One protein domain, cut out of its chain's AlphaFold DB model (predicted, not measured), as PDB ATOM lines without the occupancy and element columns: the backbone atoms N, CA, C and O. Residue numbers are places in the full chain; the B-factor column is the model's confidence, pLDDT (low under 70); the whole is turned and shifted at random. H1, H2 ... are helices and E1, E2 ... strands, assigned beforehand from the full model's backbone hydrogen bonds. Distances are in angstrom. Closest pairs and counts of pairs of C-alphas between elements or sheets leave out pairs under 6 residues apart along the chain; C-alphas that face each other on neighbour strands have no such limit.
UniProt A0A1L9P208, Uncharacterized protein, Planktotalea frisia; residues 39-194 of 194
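This is residues 39 to 194 of the 194 residues of an uncharacterized protein of Planktotalea frisia (UniProt A0A1L9P208). Eight antiparallel strands form a closed barrel, E1 next to E2 and so on round to E8, which pairs back with E1. One short helix, H1, sits outside it near one end, by the end of E3. The 156 printed residues, mostly strand by class, run E1, E2, E3, H1, E4, E5, E6, E7, E8. The whole is compact, with a radius of gyration of the C-alphas of 16.1 A and spans of 46 by 31 by 26 A.

E1, residues 40 to 56, begins at C-alpha 40 (82.225, 41.418, -5.761), runs 40.2 A and bends by 71 degrees at residue 46. E2 is residues 62 to 73, 34.6 A; E3, residues 83 to 93, bends by 54 degrees at residue 89. H1 is residues 101 to 108, and E4 just 118 to 120. E5 is residues 132 to 140, E6 147 to 158, E7 164 to 174; E8, residues 182 to 193, ends at C-alpha 193 (87.704, 34.199, -0.609).

E1, E2 and E3 form a meander, each strand the antiparallel neighbour of the one before, as do E4 to E8. N 43 and O 70 of hairpin E1 and E2 are 2.7 A apart, within hydrogen-bond range. The pairing of E4 is staggered, with E3 over residues 118 to 119 and with E5 over residues 119 to 120; within hydrogen-bond range are N 87 of E3 and O 118 of E4, at 2.9 A, and N 119 of E4 and O 138 of E5, at 2.8 A. E8 and E1 close the ring, with N 50 and O 188 at 2.9 A. H1 is on the barrel, outside it; its closest C-alpha pair with E3 is Thr 101 and Ile 92, 4.8 A. Every O i to N i+4 pair in H1 is within hydrogen-bond range.

The C-alphas of Asn 78 and Asp 96, the two farthest apart, are 49.0 A apart. The printed part has no cut; the link E4 to E5, 11 residues, is long. Mean pLDDT of the printed part is 90.8, with residues 76 to 81 under 70.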
ATOM      1  N   GLY A  39      78.583  44.066  -3.618       83.75
ATOM      2  CA  GLY A  39      79.995  43.931  -3.949       83.75
ATOM      3  C   GLY A  39      80.361  42.689  -4.761       83.75
ATOM      4  O   GLY A  39      79.538  41.847  -5.102       83.75
ATOM      5  N   GLN A  40      81.655  42.560  -5.046       87.75
ATOM      6  CA  GLN A  40      82.225  41.418  -5.761       87.75
ATOM      7  C   GLN A  40      83.130  40.604  -4.834       87.75
ATOM      8  O   GLN A  40      83.801  41.148  -3.951       87.75
ATOM      9  N   ALA A  41      83.164  39.292  -5.040       90.75
ATOM     10  CA  ALA A  41      84.063  38.391  -4.335       90.75
ATOM     11  C   ALA A  41      84.781  37.468  -5.309       90.75
ATOM     12  O   ALA A  41      84.189  36.975  -6.268       90.75
ATOM     13  N   LYS A  42      86.056  37.217  -5.020       94.31
ATOM     14  CA  LYS A  42      86.898  36.265  -5.729       94.31
ATOM     15  C   LYS A  42      87.283  35.147  -4.770       94.31
ATOM     16  O   LYS A  42      87.638  35.426  -3.632       94.31
ATOM     17  N   TYR A  43      87.211  33.909  -5.237       95.81
ATOM     18  CA  TYR A  43      87.522  32.697  -4.493       95.81
ATOM     19  C   TYR A  43      88.573  31.905  -5.251       95.81
ATOM     20  O   TYR A  43      88.424  31.689  -6.454       95.81
ATOM     21  N   VAL A  44      89.608  31.449  -4.553       97.44
ATOM     22  CA  VAL A  44      90.735  30.730  -5.155       97.44
ATOM     23  C   VAL A  44      91.024  29.446  -4.387       97.44
ATOM     24  O   VAL A  44      90.956  29.396  -3.158       97.44
ATOM     25  N   GLY A  45      91.346  28.387  -5.126       96.38
ATOM     26  CA  GLY A  45      91.850  27.130  -4.595       96.38
ATOM     27  C   GLY A  45      92.995  26.599  -5.450       96.38
ATOM     28  O   GLY A  45      92.766  26.156  -6.572       96.38
ATOM     29  N   THR A  46      94.215  26.608  -4.910       95.56
ATOM     30  CA  THR A  46      95.403  26.013  -5.546       95.56
ATOM     31  C   THR A  46      95.520  24.533  -5.181       95.56
ATOM     32  O   THR A  46      95.453  24.207  -3.998       95.56
ATOM     33  N   ASP A  47      95.683  23.655  -6.174       94.12
ATOM     34  CA  ASP A  47      95.660  22.182  -6.052       94.12
ATOM     35  C   ASP A  47      94.413  21.654  -5.306       94.12
ATOM     36  O   ASP A  47      94.425  20.603  -4.666       94.12
ATOM     37  N   ASN A  48      93.318  22.420  -5.368       94.19
ATOM     38  CA  ASN A  48      92.064  22.159  -4.659       94.19
ATOM     39  C   ASN A  48      90.906  21.821  -5.604       94.19
ATOM     40  O   ASN A  48      89.763  21.786  -5.160       94.19
ATOM     41  N   TYR A  49      91.183  21.555  -6.880       97.75
ATOM     42  CA  TYR A  49      90.286  20.843  -7.786       97.75
ATOM     43  C   TYR A  49      90.784  19.404  -7.907       97.75
ATOM     44  O   TYR A  49      91.927  19.196  -8.301       97.75
ATOM     45  N   GLY A  50      89.969  18.405  -7.557       96.56
ATOM     46  CA  GLY A  50      90.419  17.014  -7.497       96.56
ATOM     47  C   GLY A  50      89.310  16.003  -7.763       96.56
ATOM     48  O   GLY A  50      88.205  16.118  -7.230       96.56
ATOM     49  N   GLY A  51      89.595  14.989  -8.578       95.62
ATOM     50  CA  GLY A  51      88.560  14.074  -9.045       95.62
ATOM     51  C   GLY A  51      89.048  12.808  -9.723       95.62
ATOM     52  O   GLY A  51      90.221  12.438  -9.653       95.62
ATOM     53  N   LEU A  52      88.105  12.159 -10.398       95.75
ATOM     54  CA  LEU A  52      88.313  10.943 -11.172       95.75
ATOM     55  C   LEU A  52      87.829  11.139 -12.605       95.75
ATOM     56  O   LEU A  52      86.812  11.801 -12.824       95.75
ATOM     57  N   ARG A  53      88.501  10.480 -13.547       96.38
ATOM     58  CA  ARG A  53      87.967  10.193 -14.876       96.38
ATOM     59  C   ARG A  53      87.623   8.716 -14.986       96.38
ATOM     60  O   ARG A  53      88.462   7.863 -14.700       96.38
ATOM     61  N   ASP A  54      86.394   8.433 -15.396       94.38
ATOM     62  CA  ASP A  54      85.959   7.123 -15.877       94.38
ATOM     63  C   ASP A  54      85.601   7.201 -17.364       94.38
ATOM     64  O   ASP A  54      85.467   8.294 -17.916       94.38
ATOM     65  N   PHE A  55      85.516   6.054 -18.031       95.25
ATOM     66  CA  PHE A  55      85.458   5.997 -19.489       95.25
ATOM     67  C   PHE A  55      84.282   5.166 -19.982       95.25
ATOM     68  O   PHE A  55      83.828   4.244 -19.308       95.25
ATOM     69  N   ASP A  56      83.843   5.491 -21.190       91.81
ATOM     70  CA  ASP A  56      82.986   4.655 -22.020       91.81
ATOM     71  C   ASP A  56      83.758   4.292 -23.296       91.81
ATOM     72  O   ASP A  56      84.474   5.121 -23.854       91.81
ATOM     73  N   GLY A  57      83.689   3.029 -23.705       88.50
ATOM     74  CA  GLY A  57      84.543   2.428 -24.734       88.50
ATOM     75  C   GLY A  57      85.844   1.811 -24.198       88.50
ATOM     76  O   GLY A  57      86.539   1.104 -24.933       88.50
ATOM     77  N   ARG A  58      86.179   1.999 -22.909       89.00
ATOM     78  CA  ARG A  58      87.304   1.319 -22.235       89.00
ATOM     79  C   ARG A  58      87.104   1.217 -20.723       89.00
ATOM     80  O   ARG A  58      86.445   2.047 -20.121       89.00
ATOM     81  N   GLY A  59      87.748   0.228 -20.105       83.81
ATOM     82  CA  GLY A  59      87.895   0.187 -18.647       83.81
ATOM     83  C   GLY A  59      89.045   1.070 -18.148       83.81
ATOM     84  O   GLY A  59      89.912   1.489 -18.924       83.81
ATOM     85  N   GLY A  60      89.088   1.276 -16.830       88.44
ATOM     86  CA  GLY A  60      90.132   2.038 -16.140       88.44
ATOM     87  C   GLY A  60      89.601   3.252 -15.380       88.44
ATOM     88  O   GLY A  60      88.420   3.587 -15.453       88.44
ATOM     89  N   LEU A  61      90.492   3.889 -14.623       93.69
ATOM     90  CA  LEU A  61      90.271   5.174 -13.964       93.69
ATOM     91  C   LEU A  61      91.538   6.013 -14.082       93.69
ATOM     92  O   LEU A  61      92.640   5.469 -14.136       93.69
ATOM     93  N   GLU A  62      91.364   7.325 -14.059       96.94
ATOM     94  CA  GLU A  62      92.449   8.293 -13.910       96.94
ATOM     95  C   GLU A  62      92.083   9.285 -12.808       96.94
ATOM     96  O   GLU A  62      90.903   9.499 -12.527       96.94
ATOM     97  N   TYR A  63      93.080   9.900 -12.181       97.50
ATOM     98  CA  TYR A  63      92.878  11.004 -11.250       97.50
ATOM     99  C   TYR A  63      93.084  12.332 -11.967       97.50
ATOM    100  O   TYR A  63      93.973  12.448 -12.808       97.50
ATOM    101  N   VAL A  64      92.309  13.346 -11.593       97.75
ATOM    102  CA  VAL A  64      92.535  14.730 -12.026       97.75
ATOM    103  C   VAL A  64      92.870  15.602 -10.824       97.75
ATOM    104  O   VAL A  64      92.297  15.414  -9.748       97.75
ATOM    105  N   ARG A  65      93.793  16.548 -11.010       98.00
ATOM    106  CA  ARG A  65      94.057  17.655 -10.082       98.00
ATOM    107  C   ARG A  65      94.172  18.972 -10.829       98.00
ATOM    108  O   ARG A  65      94.518  18.942 -12.004       98.00
ATOM    109  N   GLY A  66      93.917  20.100 -10.181       98.25
ATOM    110  CA  GLY A  66      94.104  21.425 -10.766       98.25
ATOM    111  C   GLY A  66      93.771  22.557  -9.800       98.25
ATOM    112  O   GLY A  66      93.540  22.338  -8.608       98.25
ATOM    113  N   ASP A  67      93.694  23.760 -10.357       98.50
ATOM    114  CA  ASP A  67      93.359  24.984  -9.636       98.50
ATOM    115  C   ASP A  67      91.949  25.449 -10.004       98.50
ATOM    116  O   ASP A  67      91.531  25.309 -11.154       98.50
ATOM    117  N   ILE A  68      91.231  26.029  -9.043       98.19
ATOM    118  CA  ILE A  68      89.900  26.617  -9.235       98.19
ATOM    119  C   ILE A  68      89.932  28.108  -8.892       98.19
ATOM    120  O   ILE A  68      90.465  28.512  -7.856       98.19
ATOM    121  N   GLU A  69      89.311  28.926  -9.735       97.81
ATOM    122  CA  GLU A  69      89.010  30.327  -9.444       97.81
ATOM    123  C   GLU A  69      87.538  30.612  -9.749       97.81
ATOM    124  O   GLU A  69      87.032  30.210 -10.796       97.81
ATOM    125  N   ILE A  70      86.847  31.305  -8.840       95.56
ATOM    126  CA  ILE A  70      85.448  31.717  -9.002       95.56
ATOM    127  C   ILE A  70      85.311  33.185  -8.612       95.56
ATOM    128  O   ILE A  70      85.819  33.609  -7.579       95.56
ATOM    129  N   ALA A  71      84.596  33.962  -9.415       92.44
ATOM    130  CA  ALA A  71      84.198  35.326  -9.112       92.44
ATOM    131  C   ALA A  71      82.670  35.431  -9.091       92.44
ATOM    132  O   ALA A  71      81.995  34.908  -9.981       92.44
ATOM    133  N   ILE A  72      82.144  36.113  -8.075       89.12
ATOM    134  CA  ILE A  72      80.715  36.363  -7.879       89.12
ATOM    135  C   ILE A  72      80.497  37.870  -7.778       89.12
ATOM    136  O   ILE A  72      81.193  38.545  -7.018       89.12
ATOM    137  N   ASP A  73      79.517  38.367  -8.524       86.00
ATOM    138  CA  ASP A  73      78.964  39.711  -8.370       86.00
ATOM    139  C   ASP A  73      77.638  39.645  -7.590       86.00
ATOM    140  O   ASP A  73      76.668  39.041  -8.061       86.00
ATOM    141  N   PHE A  74      77.618  40.211  -6.380       79.69
ATOM    142  CA  PHE A  74      76.448  40.249  -5.498       79.69
ATOM    143  C   PHE A  74      75.550  41.471  -5.742       79.69
ATOM    144  O   PHE A  74      74.412  41.462  -5.278       79.69
ATOM    145  N   ASP A  75      76.018  42.490  -6.475       74.88
ATOM    146  CA  ASP A  75      75.248  43.717  -6.732       74.88
ATOM    147  C   ASP A  75      74.067  43.483  -7.696       74.88
ATOM    148  O   ASP A  75      73.135  44.287  -7.743       74.88
ATOM    149  N   ASP A  76      74.080  42.378  -8.451       61.66
ATOM    150  CA  ASP A  76      73.132  42.095  -9.537       61.66
ATOM    151  C   ASP A  76      72.175  40.922  -9.242       61.66
ATOM    152  O   ASP A  76      72.002  39.987 -10.026       61.66
ATOM    153  N   PHE A  77      71.525  40.940  -8.075       54.75
ATOM    154  CA  PHE A  77      70.551  39.901  -7.693       54.75
ATOM    155  C   PHE A  77      69.288  39.878  -8.586       54.75
ATOM    156  O   PHE A  77      68.517  38.917  -8.553       54.75
ATOM    157  N   ASN A  78      69.044  40.933  -9.370       52.44
ATOM    158  CA  ASN A  78      67.817  41.167 -10.136       52.44
ATOM    159  C   ASN A  78      67.970  41.082 -11.668       52.44
ATOM    160  O   ASN A  78      66.936  40.995 -12.333       52.44
ATOM    161  N   ASP A  79      69.192  41.024 -12.215       54.47
ATOM    162  CA  ASP A  79      69.489  40.595 -13.600       54.47
ATOM    163  C   ASP A  79      70.468  39.396 -13.638       54.47
ATOM    164  O   ASP A  79      71.036  39.032 -14.666       54.47
ATOM    165  N   GLY A  80      70.584  38.711 -12.494       53.31
ATOM    166  CA  GLY A  80      71.248  37.430 -12.318       53.31
ATOM    167  C   GLY A  80      72.717  37.562 -11.946       53.31
ATOM    168  O   GLY A  80      73.543  37.901 -12.785       53.31
ATOM    169  N   SER A  81      73.046  37.191 -10.707       59.78
ATOM    170  CA  SER A  81      74.413  37.219 -10.190       59.78
ATOM    171  C   SER A  81      75.382  36.575 -11.175       59.78
ATOM    172  O   SER A  81      75.285  35.384 -11.490       59.78
ATOM    173  N   GLY A  82      76.304  37.390 -11.686       75.81
ATOM    174  CA  GLY A  82      77.291  36.969 -12.664       75.81
ATOM    175  C   GLY A  82      78.316  36.057 -12.010       75.81
ATOM    176  O   GLY A  82      79.328  36.527 -11.496       75.81
ATOM    177  N   VAL A  83      78.065  34.751 -12.036       86.88
ATOM    178  CA  VAL A  83      79.047  33.752 -11.616       86.88
ATOM    179  C   VAL A  83      79.991  33.494 -12.784       86.88
ATOM    180  O   VAL A  83      79.578  33.086 -13.870       86.88
ATOM    181  N   ARG A  84      81.281  33.734 -12.558       91.06
ATOM    182  CA  ARG A  84      82.366  33.343 -13.462       91.06
ATOM    183  C   ARG A  84      83.252  32.357 -12.736       91.06
ATOM    184  O   ARG A  84      83.571  32.570 -11.575       91.06
ATOM    185  N   GLY A  85      83.688  31.313 -13.418       94.50
ATOM    186  CA  GLY A  85      84.602  30.342 -12.837       94.50
ATOM    187  C   GLY A  85      85.486  29.714 -13.890       94.50
ATOM    188  O   GLY A  85      85.121  29.669 -15.069       94.50
ATOM    189  N   ASN A  86      86.662  29.269 -13.468       97.56
ATOM    190  CA  ASN A  86      87.563  28.520 -14.319       97.56
ATOM    191  C   ASN A  86      88.348  27.457 -13.547       97.56
ATOM    192  O   ASN A  86      88.686  27.658 -12.381       97.56
ATOM    193  N   VAL A  87      88.645  26.345 -14.227       98.56
ATOM    194  CA  VAL A  87      89.608  25.341 -13.763       98.56
ATOM    195  C   VAL A  87      90.829  25.372 -14.668       98.56
ATOM    196  O   VAL A  87      90.719  25.190 -15.884       98.56
ATOM    197  N   THR A  88      91.995  25.573 -14.068       98.31
ATOM    198  CA  THR A  88      93.282  25.695 -14.764       98.31
ATOM    199  C   THR A  88      94.301  24.714 -14.196       98.31
ATOM    200  O   THR A  88      94.010  23.967 -13.259       98.31
ATOM    201  N   ASN A  89      95.487  24.658 -14.815       97.44
ATOM    202  CA  ASN A  89      96.603  23.814 -14.379       97.44
ATOM    203  C   ASN A  89      96.212  22.344 -14.166       97.44
ATOM    204  O   ASN A  89      96.772  21.660 -13.309       97.44
ATOM    205  N   ARG A  90      95.246  21.847 -14.954       97.75
ATOM    206  CA  ARG A  90      94.765  20.476 -14.807       97.75
ATOM    207  C   ARG A  90      95.871  19.481 -15.150       97.75
ATOM    208  O   ARG A  90      96.550  19.609 -16.173       97.75
ATOM    209  N   ARG A  91      96.026  18.478 -14.292       98.25
ATOM    210  CA  ARG A  91      96.949  17.349 -14.422       98.25
ATOM    211  C   ARG A  91      96.175  16.050 -14.304       98.25
ATOM    212  O   ARG A  91      95.260  15.951 -13.487       98.25
ATOM    213  N   ILE A  92      96.554  15.069 -15.110       98.25
ATOM    214  CA  ILE A  92      95.922  13.753 -15.157       98.25
ATOM    215  C   ILE A  92      96.949  12.711 -14.740       98.25
ATOM    216  O   ILE A  92      98.069  12.706 -15.254       98.25
ATOM    217  N   TYR A  93      96.548  11.824 -13.837       98.25
ATOM    218  CA  TYR A  93      97.381  10.753 -13.311       98.25
ATOM    219  C   TYR A  93      96.721   9.397 -13.536       98.25
ATOM    220  O   TYR A  93      95.496   9.286 -13.469       98.25
ATOM    221  N   ASP A  94      97.517   8.361 -13.768       96.25
ATOM    222  CA  ASP A  94      97.008   6.990 -13.790       96.25
ATOM    223  C   ASP A  94      96.810   6.413 -12.371       96.25
ATOM    224  O   ASP A  94      96.987   7.091 -11.355       96.25
ATOM    225  N   LEU A  95      96.415   5.138 -12.295       93.25
ATOM    226  CA  LEU A  95      96.180   4.437 -11.028       93.25
ATOM    227  C   LEU A  95      97.445   4.223 -10.185       93.25
ATOM    228  O   LEU A  95      97.324   4.070  -8.968       93.25
ATOM    229  N   ASP A  96      98.623   4.253 -10.808       94.81
ATOM    230  CA  ASP A  96      99.924   4.185 -10.142       94.81
ATOM    231  C   ASP A  96     100.425   5.586  -9.726       94.81
ATOM    232  O   ASP A  96     101.518   5.729  -9.171       94.81
ATOM    233  N   ASN A  97      99.589   6.617  -9.917       93.88
ATOM    234  CA  ASN A  97      99.860   8.023  -9.627       93.88
ATOM    235  C   ASN A  97     101.027   8.588 -10.468       93.88
ATOM    236  O   ASN A  97     101.702   9.534 -10.048       93.88
ATOM    237  N   GLU A  98     101.259   8.032 -11.660       97.81
ATOM    238  CA  GLU A  98     102.149   8.604 -12.671       97.81
ATOM    239  C   GLU A  98     101.432   9.740 -13.413       97.81
ATOM    240  O   GLU A  98     100.272   9.608 -13.798       97.81
ATOM    241  N   ASP A  99     102.109  10.878 -13.605       97.81
ATOM    242  CA  ASP A  99     101.562  12.014 -14.357       97.81
ATOM    243  C   ASP A  99     101.554  11.700 -15.860       97.81
ATOM    244  O   ASP A  99     102.586  11.727 -16.537       97.81
ATOM    245  N   ILE A 100     100.363  11.441 -16.388       97.75
ATOM    246  CA  ILE A 100     100.114  11.110 -17.791       97.75
ATOM    247  C   ILE A 100      99.569  12.302 -18.587       97.75
ATOM    248  O   ILE A 100      99.165  12.140 -19.742       97.75
ATOM    249  N   THR A 101      99.595  13.518 -18.027       97.69
ATOM    250  CA  THR A 101      99.092  14.742 -18.679       97.69
ATOM    251  C   THR A 101      99.708  14.927 -20.061       97.69
ATOM    252  O   THR A 101      99.010  15.209 -21.034       97.69
ATOM    253  N   GLN A 102     101.019  14.695 -20.182       96.81
ATOM    254  CA  GLN A 102     101.720  14.857 -21.452       96.81
ATOM    255  C   GLN A 102     101.222  13.886 -22.530       96.81
ATOM    256  O   GLN A 102     101.207  14.250 -23.702       96.81
ATOM    257  N   GLN A 103     100.770  12.684 -22.157       96.44
ATOM    258  CA  GLN A 103     100.219  11.720 -23.114       96.44
ATOM    259  C   GLN A 103      98.914  12.244 -23.725       96.44
ATOM    260  O   GLN A 103      98.707  12.135 -24.932       96.44
ATOM    261  N   VAL A 104      98.064  12.867 -22.904       95.88
ATOM    262  CA  VAL A 104      96.815  13.497 -23.354       95.88
ATOM    263  C   VAL A 104      97.114  14.702 -24.247       95.88
ATOM    264  O   VAL A 104      96.572  14.797 -25.343       95.88
ATOM    265  N   LEU A 105      98.041  15.576 -23.842       95.88
ATOM    266  CA  LEU A 105      98.444  16.748 -24.633       95.88
ATOM    267  C   LEU A 105      99.044  16.372 -25.990       95.88
ATOM    268  O   LEU A 105      98.725  16.984 -27.012       95.88
ATOM    269  N   THR A 106      99.893  15.343 -26.021       95.19
ATOM    270  CA  THR A 106     100.455  14.814 -27.267       95.19
ATOM    271  C   THR A 106      99.357  14.284 -28.188       95.19
ATOM    272  O   THR A 106      99.447  14.494 -29.395       95.19
ATOM    273  N   ALA A 107      98.316  13.653 -27.641       93.75
ATOM    274  CA  ALA A 107      97.195  13.143 -28.423       93.75
ATOM    275  C   ALA A 107      96.270  14.249 -28.970       93.75
ATOM    276  O   ALA A 107      95.758  14.116 -30.079       93.75
ATOM    277  N   ILE A 108      96.113  15.371 -28.254       91.81
ATOM    278  CA  ILE A 108      95.416  16.562 -28.780       91.81
ATOM    279  C   ILE A 108      96.141  17.095 -30.031       91.81
ATOM    280  O   ILE A 108      95.500  17.428 -31.026       91.81
ATOM    281  N   GLY A 109      97.480  17.090 -30.037       83.50
ATOM    282  CA  GLY A 109      98.263  17.146 -31.279       83.50
ATOM    283  C   GLY A 109      98.636  18.535 -31.819       83.50
ATOM    284  O   GLY A 109      99.043  18.627 -32.976       83.50
ATOM    285  N   VAL A 110      98.565  19.607 -31.015       82.12
ATOM    286  CA  VAL A 110      98.944  20.987 -31.434       82.12
ATOM    287  C   VAL A 110     100.087  21.618 -30.641       82.12
ATOM    288  O   VAL A 110     100.274  22.831 -30.657       82.12
ATOM    289  N   GLY A 111     100.882  20.805 -29.942       81.69
ATOM    290  CA  GLY A 111     101.945  21.326 -29.077       81.69
ATOM    291  C   GLY A 111     101.409  22.056 -27.842       81.69
ATOM    292  O   GLY A 111     102.120  22.884 -27.276       81.69
ATOM    293  N   SER A 112     100.172  21.752 -27.430       86.44
ATOM    294  CA  SER A 112      99.581  22.247 -26.188       86.44
ATOM    295  C   SER A 112     100.491  21.949 -25.003       86.44
ATOM    296  O   SER A 112     100.938  20.815 -24.819       86.44
ATOM    297  N   THR A 113     100.741  22.966 -24.187       89.75
ATOM    298  CA  THR A 113     101.522  22.850 -22.947       89.75
ATOM    299  C   THR A 113     100.643  22.655 -21.713       89.75
ATOM    300  O   THR A 113     101.157  22.358 -20.637       89.75
ATOM    301  N   GLU A 114      99.329  22.803 -21.870       93.75
ATOM    302  CA  GLU A 114      98.321  22.708 -20.819       93.75
ATOM    303  C   GLU A 114      97.014  22.134 -21.374       93.75
ATOM    304  O   GLU A 114      96.736  22.235 -22.574       93.75
ATOM    305  N   LEU A 115      96.235  21.485 -20.503       96.31
ATOM    306  CA  LEU A 115      94.900  21.017 -20.866       96.31
ATOM    307  C   LEU A 115      93.970  22.223 -21.066       96.31
ATOM    308  O   LEU A 115      94.159  23.236 -20.389       96.31
ATOM    309  N   PRO A 116      92.950  22.115 -21.939       96.44
ATOM    310  CA  PRO A 116      91.959  23.171 -22.124       96.44
ATOM    311  C   PRO A 116      91.386  23.683 -20.799       96.44
ATOM    312  O   PRO A 116      91.132  22.909 -19.876       96.44
ATOM    313  N   ILE A 117      91.174  24.990 -20.690       97.94
ATOM    314  CA  ILE A 117      90.606  25.602 -19.485       97.94
ATOM    315  C   ILE A 117      89.108  25.287 -19.440       97.94
ATOM    316  O   ILE A 117      88.394  25.595 -20.396       97.94
ATOM    317  N   LEU A 118      88.626  24.707 -18.337       98.44
ATOM    318  CA  LEU A 118      87.185  24.641 -18.080       98.44
ATOM    319  C   LEU A 118      86.715  26.033 -17.684       98.44
ATOM    320  O   LEU A 118      87.265  26.621 -16.759       98.44
ATOM    321  N   LEU A 119      85.708  26.552 -18.370       97.25
ATOM    322  CA  LEU A 119      85.114  27.860 -18.130       97.25
ATOM    323  C   LEU A 119      83.651  27.678 -17.752       97.25
ATOM    324  O   LEU A 119      82.953  26.861 -18.354       97.25
ATOM    325  N   PHE A 120      83.177  28.422 -16.757       94.75
ATOM    326  CA  PHE A 120      81.752  28.468 -16.437       94.75
ATOM    327  C   PHE A 120      81.064  29.363 -17.461       94.75
ATOM    328  O   PHE A 120      81.514  30.483 -17.723       94.75
ATOM    329  N   GLU A 121      79.968  28.882 -18.039       89.88
ATOM    330  CA  GLU A 121      79.094  29.746 -18.815       89.88
ATOM    331  C   GLU A 121      78.431  30.741 -17.861       89.88
ATOM    332  O   GLU A 121      77.816  30.364 -16.864       89.88
ATOM    333  N   VAL A 122      78.578  32.027 -18.168       80.94
ATOM    334  CA  VAL A 122      77.939  33.086 -17.388       80.94
ATOM    335  C   VAL A 122      76.460  33.093 -17.738       80.94
ATOM    336  O   VAL A 122      76.088  33.404 -18.870       80.94
ATOM    337  N   SER A 123      75.620  32.769 -16.763       71.00
ATOM    338  CA  SER A 123      74.168  32.807 -16.894       71.00
ATOM    339  C   SER A 123      73.541  33.537 -15.716       71.00
ATOM    340  O   SER A 123      73.975  33.375 -14.576       71.00
ATOM    341  N   ALA A 124      72.478  34.291 -15.990       70.19
ATOM    342  CA  ALA A 124      71.657  34.884 -14.947       70.19
ATOM    343  C   ALA A 124      71.046  33.798 -14.042       70.19
ATOM    344  O   ALA A 124      70.657  32.732 -14.522       70.19
ATOM    345  N   GLY A 125      70.943  34.075 -12.739       71.94
ATOM    346  CA  GLY A 125      70.326  33.166 -11.765       71.94
ATOM    347  C   GLY A 125      71.177  31.947 -11.404       71.94
ATOM    348  O   GLY A 125      70.639  30.969 -10.895       71.94
ATOM    349  N   ALA A 126      72.486  31.992 -11.670       78.56
ATOM    350  CA  ALA A 126      73.407  30.918 -11.311       78.56
ATOM    351  C   ALA A 126      73.614  30.766  -9.796       78.56
ATOM    352  O   ALA A 126      74.076  29.710  -9.389       78.56
ATOM    353  N   LEU A 127      73.296  31.787  -8.989       82.31
ATOM    354  CA  LEU A 127      73.344  31.787  -7.523       82.31
ATOM    355  C   LEU A 127      71.934  32.023  -6.966       82.31
ATOM    356  O   LEU A 127      71.257  32.963  -7.389       82.31
ATOM    357  N   ASP A 128      71.506  31.201  -6.011       81.62
ATOM    358  CA  ASP A 128      70.227  31.358  -5.323       81.62
ATOM    359  C   ASP A 128      70.362  32.010  -3.930       81.62
ATOM    360  O   ASP A 128      71.455  32.271  -3.423       81.62
ATOM    361  N   ILE A 129      69.220  32.284  -3.288       76.62
ATOM    362  CA  ILE A 129      69.175  32.919  -1.959       76.62
ATOM    363  C   ILE A 129      69.746  32.036  -0.838       76.62
ATOM    364  O   ILE A 129      70.082  32.548   0.228       76.62
ATOM    365  N   ASN A 130      69.849  30.725  -1.063       79.00
ATOM    366  CA  ASN A 130      70.401  29.770  -0.106       79.00
ATOM    367  C   ASN A 130      71.924  29.631  -0.249       79.00
ATOM    368  O   ASN A 130      72.542  28.881   0.504       79.00
ATOM    369  N   GLY A 131      72.539  30.355  -1.189       81.50
ATOM    370  CA  GLY A 131      73.967  30.262  -1.460       81.50
ATOM    371  C   GLY A 131      74.339  29.084  -2.352       81.50
ATOM    372  O   GLY A 131      75.519  28.742  -2.417       81.50
ATOM    373  N   GLU A 132      73.374  28.454  -3.021       87.00
ATOM    374  CA  GLU A 132      73.615  27.371  -3.968       87.00
ATOM    375  C   GLU A 132      73.938  27.944  -5.348       87.00
ATOM    376  O   GLU A 132      73.275  28.866  -5.828       87.00
ATOM    377  N   LEU A 133      74.963  27.386  -5.992       89.12
ATOM    378  CA  LEU A 133      75.356  27.723  -7.348       89.12
ATOM    379  C   LEU A 133      75.164  26.533  -8.276       89.12
ATOM    380  O   LEU A 133      75.569  25.417  -7.947       89.12
ATOM    381  N   ALA A 134      74.627  26.771  -9.467       90.81
ATOM    382  CA  ALA A 134      74.541  25.755 -10.505       90.81
ATOM    383  C   ALA A 134      74.637  26.371 -11.901       90.81
ATOM    384  O   ALA A 134      74.092  27.441 -12.167       90.81
ATOM    385  N   GLY A 135      75.291  25.662 -12.818       92.00
ATOM    386  CA  GLY A 135      75.384  26.107 -14.202       92.00
ATOM    387  C   GLY A 135      76.174  25.162 -15.092       92.00
ATOM    388  O   GLY A 135      76.517  24.045 -14.706       92.00
ATOM    389  N   ILE A 136      76.452  25.634 -16.305       94.31
ATOM    390  CA  ILE A 136      77.184  24.887 -17.329       94.31
ATOM    391  C   ILE A 136      78.668  25.234 -17.248       94.31
ATOM    392  O   ILE A 136      79.044  26.382 -17.011       94.31
ATOM    393  N   THR A 137      79.522  24.245 -17.489       96.56
ATOM    394  CA  THR A 137      80.940  24.471 -17.769       96.56
ATOM    395  C   THR A 137      81.369  23.725 -19.024       96.56
ATOM    396  O   THR A 137      80.848  22.649 -19.322       96.56
ATOM    397  N   LEU A 138      82.301  24.310 -19.770       97.81
ATOM    398  CA  LEU A 138      82.890  23.708 -20.961       97.81
ATOM    399  C   LEU A 138      84.345  24.124 -21.129       97.81
ATOM    400  O   LEU A 138      84.763  25.167 -20.624       97.81
ATOM    401  N   SER A 139      85.092  23.351 -21.902       97.81
ATOM    402  CA  SER A 139      86.371  23.771 -22.472       97.81
ATOM    403  C   SER A 139      86.338  23.638 -23.993       97.81
ATOM    404  O   SER A 139      85.434  23.025 -24.570       97.81
ATOM    405  N   ARG A 140      87.306  24.267 -24.661       96.06
ATOM    406  CA  ARG A 140      87.403  24.271 -26.123       96.06
ATOM    407  C   ARG A 140      88.682  23.613 -26.595       96.06
ATOM    408  O   ARG A 140      89.734  23.789 -25.982       96.06
ATOM    409  N   ASP A 141      88.582  22.890 -27.697       91.44
ATOM    410  CA  ASP A 141      89.711  22.229 -28.318       91.44
ATOM    411  C   ASP A 141      90.661  23.294 -28.892       91.44
ATOM    412  O   ASP A 141      90.231  24.189 -29.624       91.44
ATOM    413  N   PRO A 142      91.961  23.245 -28.566       89.38
ATOM    414  CA  PRO A 142      92.917  24.242 -29.033       89.38
ATOM    415  C   PRO A 142      93.189  24.172 -30.547       89.38
ATOM    416  O   PRO A 142      93.837  25.073 -31.076       89.38
ATOM    417  N   ARG A 143      92.736  23.123 -31.251       87.62
ATOM    418  CA  ARG A 143      92.893  22.954 -32.706       87.62
ATOM    419  C   ARG A 143      91.957  23.834 -33.515       87.62
ATOM    420  O   ARG A 143      92.395  24.498 -34.452       87.62
ATOM    421  N   ASP A 144      90.675  23.772 -33.189       90.44
ATOM    422  CA  ASP A 144      89.579  24.309 -33.999       90.44
ATOM    423  C   ASP A 144      88.646  25.225 -33.194       90.44
ATOM    424  O   ASP A 144      87.893  26.002 -33.782       90.44
ATOM    425  N   GLY A 145      88.762  25.229 -31.864       91.31
ATOM    426  CA  GLY A 145      87.902  25.992 -30.968       91.31
ATOM    427  C   GLY A 145      86.543  25.341 -30.722       91.31
ATOM    428  O   GLY A 145      85.702  25.969 -30.065       91.31
ATOM    429  N   ASP A 146      86.318  24.121 -31.214       93.88
ATOM    430  CA  ASP A 146      85.103  23.359 -30.949       93.88
ATOM    431  C   ASP A 146      85.053  22.915 -29.480       93.88
ATOM    432  O   ASP A 146      85.998  23.089 -28.712       93.88
ATOM    433  N   GLU A 147      83.904  22.415 -29.037       95.94
ATOM    434  CA  GLU A 147      83.739  21.907 -27.674       95.94
ATOM    435  C   GLU A 147      84.652  20.692 -27.449       95.94
ATOM    436  O   GLU A 147      84.559  19.708 -28.177       95.94
ATOM    437  N   PHE A 148      85.531  20.763 -26.444       96.19
ATOM    438  CA  PHE A 148      86.399  19.641 -26.069       96.19
ATOM    439  C   PHE A 148      85.750  18.777 -24.988       96.19
ATOM    440  O   PHE A 148      85.722  17.551 -25.078       96.19
ATOM    441  N   GLU A 149      85.194  19.425 -23.967       97.94
ATOM    442  CA  GLU A 149      84.390  18.771 -22.944       97.94
ATOM    443  C   GLU A 149      83.326  19.737 -22.420       97.94
ATOM    444  O   GLU A 149      83.500  20.960 -22.461       97.94
ATOM    445  N   LYS A 150      82.226  19.188 -21.907       98.25
ATOM    446  CA  LYS A 150      81.116  19.967 -21.359       98.25
ATOM    447  C   LYS A 150      80.371  19.221 -20.273       98.25
ATOM    448  O   LYS A 150      80.286  17.995 -20.271       98.25
ATOM    449  N   GLY A 151      79.779  19.979 -19.363       97.38
ATOM    450  CA  GLY A 151      78.807  19.470 -18.417       97.38
ATOM    451  C   GLY A 151      78.357  20.543 -17.442       97.38
ATOM    452  O   GLY A 151      78.112  21.678 -17.847       97.38
ATOM    453  N   ASN A 152      78.206  20.176 -16.174       95.81
ATOM    454  CA  ASN A 152      77.603  21.038 -15.162       95.81
ATOM    455  C   ASN A 152      78.518  21.201 -13.952       95.81
ATOM    456  O   ASN A 152      79.275  20.292 -13.603       95.81
ATOM    457  N   TYR A 153      78.378  22.339 -13.281       94.38
ATOM    458  CA  TYR A 153      78.890  22.550 -11.938       94.38
ATOM    459  C   TYR A 153      77.734  22.733 -10.955       94.38
ATOM    460  O   TYR A 153      76.679  23.264 -11.309       94.38
ATOM    461  N   TYR A 154      77.963  22.306  -9.716       92.50
ATOM    462  CA  TYR A 154      77.094  22.550  -8.568       92.50
ATOM    463  C   TYR A 154      77.973  22.941  -7.391       92.50
ATOM    464  O   TYR A 154      78.968  22.267  -7.127       92.50
ATOM    465  N   ALA A 155      77.644  24.012  -6.686       91.31
ATOM    466  CA  ALA A 155      78.430  24.474  -5.555       91.31
ATOM    467  C   ALA A 155      77.553  25.112  -4.484       91.31
ATOM    468  O   ALA A 155      76.376  25.381  -4.699       91.31
ATOM    469  N   VAL A 156      78.142  25.346  -3.323       88.44
ATOM    470  CA  VAL A 156      77.512  26.032  -2.206       88.44
ATOM    471  C   VAL A 156      78.515  26.987  -1.574       88.44
ATOM    472  O   VAL A 156      79.694  26.651  -1.409       88.44
ATOM    473  N   LEU A 157      78.042  28.187  -1.255       87.94
ATOM    474  CA  LEU A 157      78.739  29.146  -0.410       87.94
ATOM    475  C   LEU A 157      78.579  28.738   1.053       87.94
ATOM    476  O   LEU A 157      77.492  28.385   1.500       87.94
ATOM    477  N   SER A 158      79.661  28.823   1.815       84.88
ATOM    478  CA  SER A 158      79.669  28.466   3.229       84.88
ATOM    479  C   SER A 158      80.552  29.398   4.054       84.88
ATOM    480  O   SER A 158      81.334  30.189   3.518       84.88
ATOM    481  N   GLY A 159      80.418  29.273   5.376       76.19
ATOM    482  CA  GLY A 159      81.178  30.025   6.372       76.19
ATOM    483  C   GLY A 159      80.715  31.474   6.554       76.19
ATOM    484  O   GLY A 159      79.730  31.922   5.959       76.19
ATOM    485  N   ASP A 160      81.395  32.195   7.450       76.25
ATOM    486  CA  ASP A 160      81.003  33.558   7.821       76.25
ATOM    487  C   ASP A 160      81.141  34.501   6.620       76.25
ATOM    488  O   ASP A 160      82.172  34.520   5.946       76.25
ATOM    489  N   GLN A 161      80.079  35.256   6.332       78.56
ATOM    490  CA  GLN A 161      79.970  36.139   5.161       78.56
ATOM    491  C   GLN A 161      80.301  35.470   3.815       78.56
ATOM    492  O   GLN A 161      80.836  36.127   2.913       78.56
ATOM    493  N   ALA A 162      79.996  34.173   3.684       84.88
ATOM    494  CA  ALA A 162      80.263  33.392   2.484       84.88
ATOM    495  C   ALA A 162      81.758  33.410   2.101       84.88
ATOM    496  O   ALA A 162      82.121  33.735   0.978       84.88
ATOM    497  N   ASN A 163      82.656  33.118   3.044       88.69
ATOM    498  CA  ASN A 163      84.107  33.137   2.819       88.69
ATOM    499  C   ASN A 163      84.640  31.919   2.036       88.69
ATOM    500  O   ASN A 163      85.804  31.920   1.633       88.69
ATOM    501  N   THR A 164      83.829  30.881   1.826       89.94
ATOM    502  CA  THR A 164      84.248  29.645   1.154       89.94
ATOM    503  C   THR A 164      83.234  29.186   0.116       89.94
ATOM    504  O   THR A 164      82.031  29.358   0.293       89.94
ATOM    505  N   ILE A 165      83.723  28.558  -0.955       91.56
ATOM    506  CA  ILE A 165      82.912  27.812  -1.921       91.56
ATOM    507  C   ILE A 165      83.368  26.362  -1.915       91.56
ATOM    508  O   ILE A 165      84.561  26.066  -2.002       91.56
ATOM    509  N   THR A 166      82.401  25.453  -1.862       92.25
ATOM    510  CA  THR A 166      82.619  24.026  -2.097       92.25
ATOM    511  C   THR A 166      81.704  23.549  -3.200       92.25
ATOM    512  O   THR A 166      80.520  23.865  -3.186       92.25
ATOM    513  N   GLY A 167      82.217  22.755  -4.129       92.00
ATOM    514  CA  GLY A 167      81.379  22.253  -5.201       92.00
ATOM    515  C   GLY A 167      81.926  21.036  -5.904       92.00
ATOM    516  O   GLY A 167      82.914  20.424  -5.494       92.00
ATOM    517  N   ILE A 168      81.231  20.687  -6.974       95.69
ATOM    518  CA  ILE A 168      81.572  19.613  -7.878       95.69
ATOM    519  C   ILE A 168      81.366  20.047  -9.321       95.69
ATOM    520  O   ILE A 168      80.450  20.803  -9.642       95.69
ATOM    521  N   ILE A 169      82.211  19.521 -10.193       96.81
ATOM    522  CA  ILE A 169      82.118  19.637 -11.636       96.81
ATOM    523  C   ILE A 169      82.009  18.235 -12.219       96.81
ATOM    524  O   ILE A 169      82.739  17.320 -11.825       96.81
ATOM    525  N   VAL A 170      81.081  18.068 -13.159       97.00
ATOM    526  CA  VAL A 170      80.945  16.853 -13.960       97.00
ATOM    527  C   VAL A 170      80.961  17.245 -15.423       97.00
ATOM    528  O   VAL A 170      80.032  17.911 -15.871       97.00
ATOM    529  N   VAL A 171      81.980  16.808 -16.159       98.25
ATOM    530  CA  VAL A 171      82.108  17.048 -17.604       98.25
ATOM    531  C   VAL A 171      82.350  15.750 -18.355       98.25
ATOM    532  O   VAL A 171      82.902  14.798 -17.807       98.25
ATOM    533  N   THR A 172      81.926  15.718 -19.610       98.25
ATOM    534  CA  THR A 172      82.190  14.625 -20.545       98.25
ATOM    535  C   THR A 172      82.841  15.158 -21.810       98.25
ATOM    536  O   THR A 172      82.501  16.259 -22.244       98.25
ATOM    537  N   GLY A 173      83.722  14.369 -22.415       97.38
ATOM    538  CA  GLY A 173      84.372  14.684 -23.686       97.38
ATOM    539  C   GLY A 173      84.953  13.439 -24.352       97.38
ATOM    540  O   GLY A 173      84.960  12.355 -23.766       97.38
ATOM    541  N   GLU A 174      85.448  13.589 -25.576       96.75
ATOM    542  CA  GLU A 174      86.177  12.528 -26.283       96.75
ATOM    543  C   GLU A 174      87.593  12.387 -25.705       96.75
ATOM    544  O   GLU A 174      88.274  13.382 -25.447       96.75
ATOM    545  N   ASP A 175      88.071  11.160 -25.493       96.06
ATOM    546  CA  ASP A 175      89.463  10.931 -25.110       96.06
ATOM    547  C   ASP A 175      90.353  11.013 -26.358       96.06
ATOM    548  O   ASP A 175      90.343  10.093 -27.176       96.06
ATOM    549  N   PRO A 176      91.199  12.049 -26.509       94.88
ATOM    550  CA  PRO A 176      91.972  12.244 -27.734       94.88
ATOM    551  C   PRO A 176      92.976  11.112 -28.011       94.88
ATOM    552  O   PRO A 176      93.509  11.017 -29.115       94.88
ATOM    553  N   ARG A 177      93.266  10.258 -27.020       95.25
ATOM    554  CA  ARG A 177      94.213   9.140 -27.142       95.25
ATOM    555  C   ARG A 177      93.616   7.919 -27.843       95.25
ATOM    556  O   ARG A 177      94.382   7.079 -28.315       95.25
ATOM    557  N   PHE A 178      92.290   7.790 -27.893       95.06
ATOM    558  CA  PHE A 178      91.608   6.587 -28.371       95.06
ATOM    559  C   PHE A 178      90.420   6.948 -29.266       95.06
ATOM    560  O   PHE A 178      89.731   7.930 -29.037       95.06
ATOM    561  N   GLN A 179      90.180   6.147 -30.305       94.12
ATOM    562  CA  GLN A 179      88.980   6.301 -31.132       94.12
ATOM    563  C   GLN A 179      87.769   5.701 -30.420       94.12
ATOM    564  O   GLN A 179      87.904   4.653 -29.788       94.12
ATOM    565  N   ASP A 180      86.610   6.349 -30.566       93.94
ATOM    566  CA  ASP A 180      85.320   5.912 -30.016       93.94
ATOM    567  C   ASP A 180      85.337   5.703 -28.487       93.94
ATOM    568  O   ASP A 180      84.642   4.835 -27.957       93.94
ATOM    569  N   VAL A 181      86.156   6.482 -27.772       96.06
ATOM    570  CA  VAL A 181      86.241   6.463 -26.310       96.06
ATOM    571  C   VAL A 181      85.909   7.843 -25.780       96.06
ATOM    572  O   VAL A 181      86.608   8.811 -26.073       96.06
ATOM    573  N   THR A 182      84.916   7.909 -24.901       97.31
ATOM    574  CA  THR A 182      84.617   9.128 -24.150       97.31
ATOM    575  C   THR A 182      85.076   8.990 -22.709       97.31
ATOM    576  O   THR A 182      85.210   7.891 -22.166       97.31
ATOM    577  N   PHE A 183      85.348  10.125 -22.080       97.06
ATOM    578  CA  PHE A 183      85.607  10.209 -20.656       97.06
ATOM    579  C   PHE A 183      84.527  11.028 -19.969       97.06
ATOM    580  O   PHE A 183      83.954  11.953 -20.544       97.06
ATOM    581  N   ARG A 184      84.345  10.745 -18.685       97.25
ATOM    582  CA  ARG A 184      83.613  11.576 -17.746       97.25
ATOM    583  C   ARG A 184      84.544  11.943 -16.611       97.25
ATOM    584  O   ARG A 184      85.007  11.076 -15.880       97.25
ATOM    585  N   GLU A 185      84.798  13.230 -16.445       97.69
ATOM    586  CA  GLU A 185      85.497  13.775 -15.290       97.69
ATOM    587  C   GLU A 185      84.469  14.150 -14.221       97.69
ATOM    588  O   GLU A 185      83.465  14.802 -14.500       97.69
ATOM    589  N   THR A 186      84.675  13.693 -12.989       96.94
ATOM    590  CA  THR A 186      83.898  14.093 -11.810       96.94
ATOM    591  C   THR A 186      84.870  14.555 -10.744       96.94
ATOM    592  O   THR A 186      85.600  13.730 -10.187       96.94
ATOM    593  N   ALA A 187      84.877  15.852 -10.458       96.88
ATOM    594  CA  ALA A 187      85.857  16.465  -9.577       96.88
ATOM    595  C   ALA A 187      85.205  17.415  -8.582       96.88
ATOM    596  O   ALA A 187      84.367  18.238  -8.939       96.88
ATOM    597  N   GLY A 188      85.598  17.276  -7.321       95.56
ATOM    598  CA  GLY A 188      85.235  18.193  -6.255       95.56
ATOM    599  C   GLY A 188      86.201  19.362  -6.219       95.56
ATOM    600  O   GLY A 188      87.345  19.239  -6.664       95.56
ATOM    601  N   PHE A 189      85.767  20.475  -5.643       95.56
ATOM    602  CA  PHE A 189      86.658  21.593  -5.398       95.56
ATOM    603  C   PHE A 189      86.352  22.363  -4.118       95.56
ATOM    604  O   PHE A 189      85.225  22.350  -3.616       95.56
ATOM    605  N   PHE A 190      87.376  23.068  -3.637       93.44
ATOM    606  CA  PHE A 190      87.291  24.018  -2.534       93.44
ATOM    607  C   PHE A 190      87.996  25.321  -2.907       93.44
ATOM    608  O   PHE A 190      89.137  25.297  -3.367       93.44
ATOM    609  N   ALA A 191      87.345  26.456  -2.671       94.50
ATOM    610  CA  ALA A 191      87.913  27.775  -2.911       94.50
ATOM    611  C   ALA A 191      87.643  28.698  -1.717       94.50
ATOM    612  O   ALA A 191      86.568  28.649  -1.116       94.50
ATOM    613  N   VAL A 192      88.620  29.531  -1.366       93.69
ATOM    614  CA  VAL A 192      88.538  30.487  -0.252       93.69
ATOM    615  C   VAL A 192      88.567  31.899  -0.813       93.69
ATOM    616  O   VAL A 192      89.273  32.158  -1.785       93.69
ATOM    617  N   ARG A 193      87.783  32.794  -0.218       91.50
ATOM    618  CA  ARG A 193      87.704  34.199  -0.609       91.50
ATOM    619  C   ARG A 193      89.052  34.913  -0.423       91.50
ATOM    620  O   ARG A 193      89.674  34.762   0.628       91.50
ATOM    621  N   GLU A 194      89.463  35.689  -1.428       88.19
ATOM    622  CA  GLU A 194      90.634  36.591  -1.404       88.19
ATOM    623  C   GLU A 194      90.277  38.021  -0.968       88.19
ATOM    624  O   GLU A 194      89.163  38.497  -1.304       88.19
TER     625      GLU A 194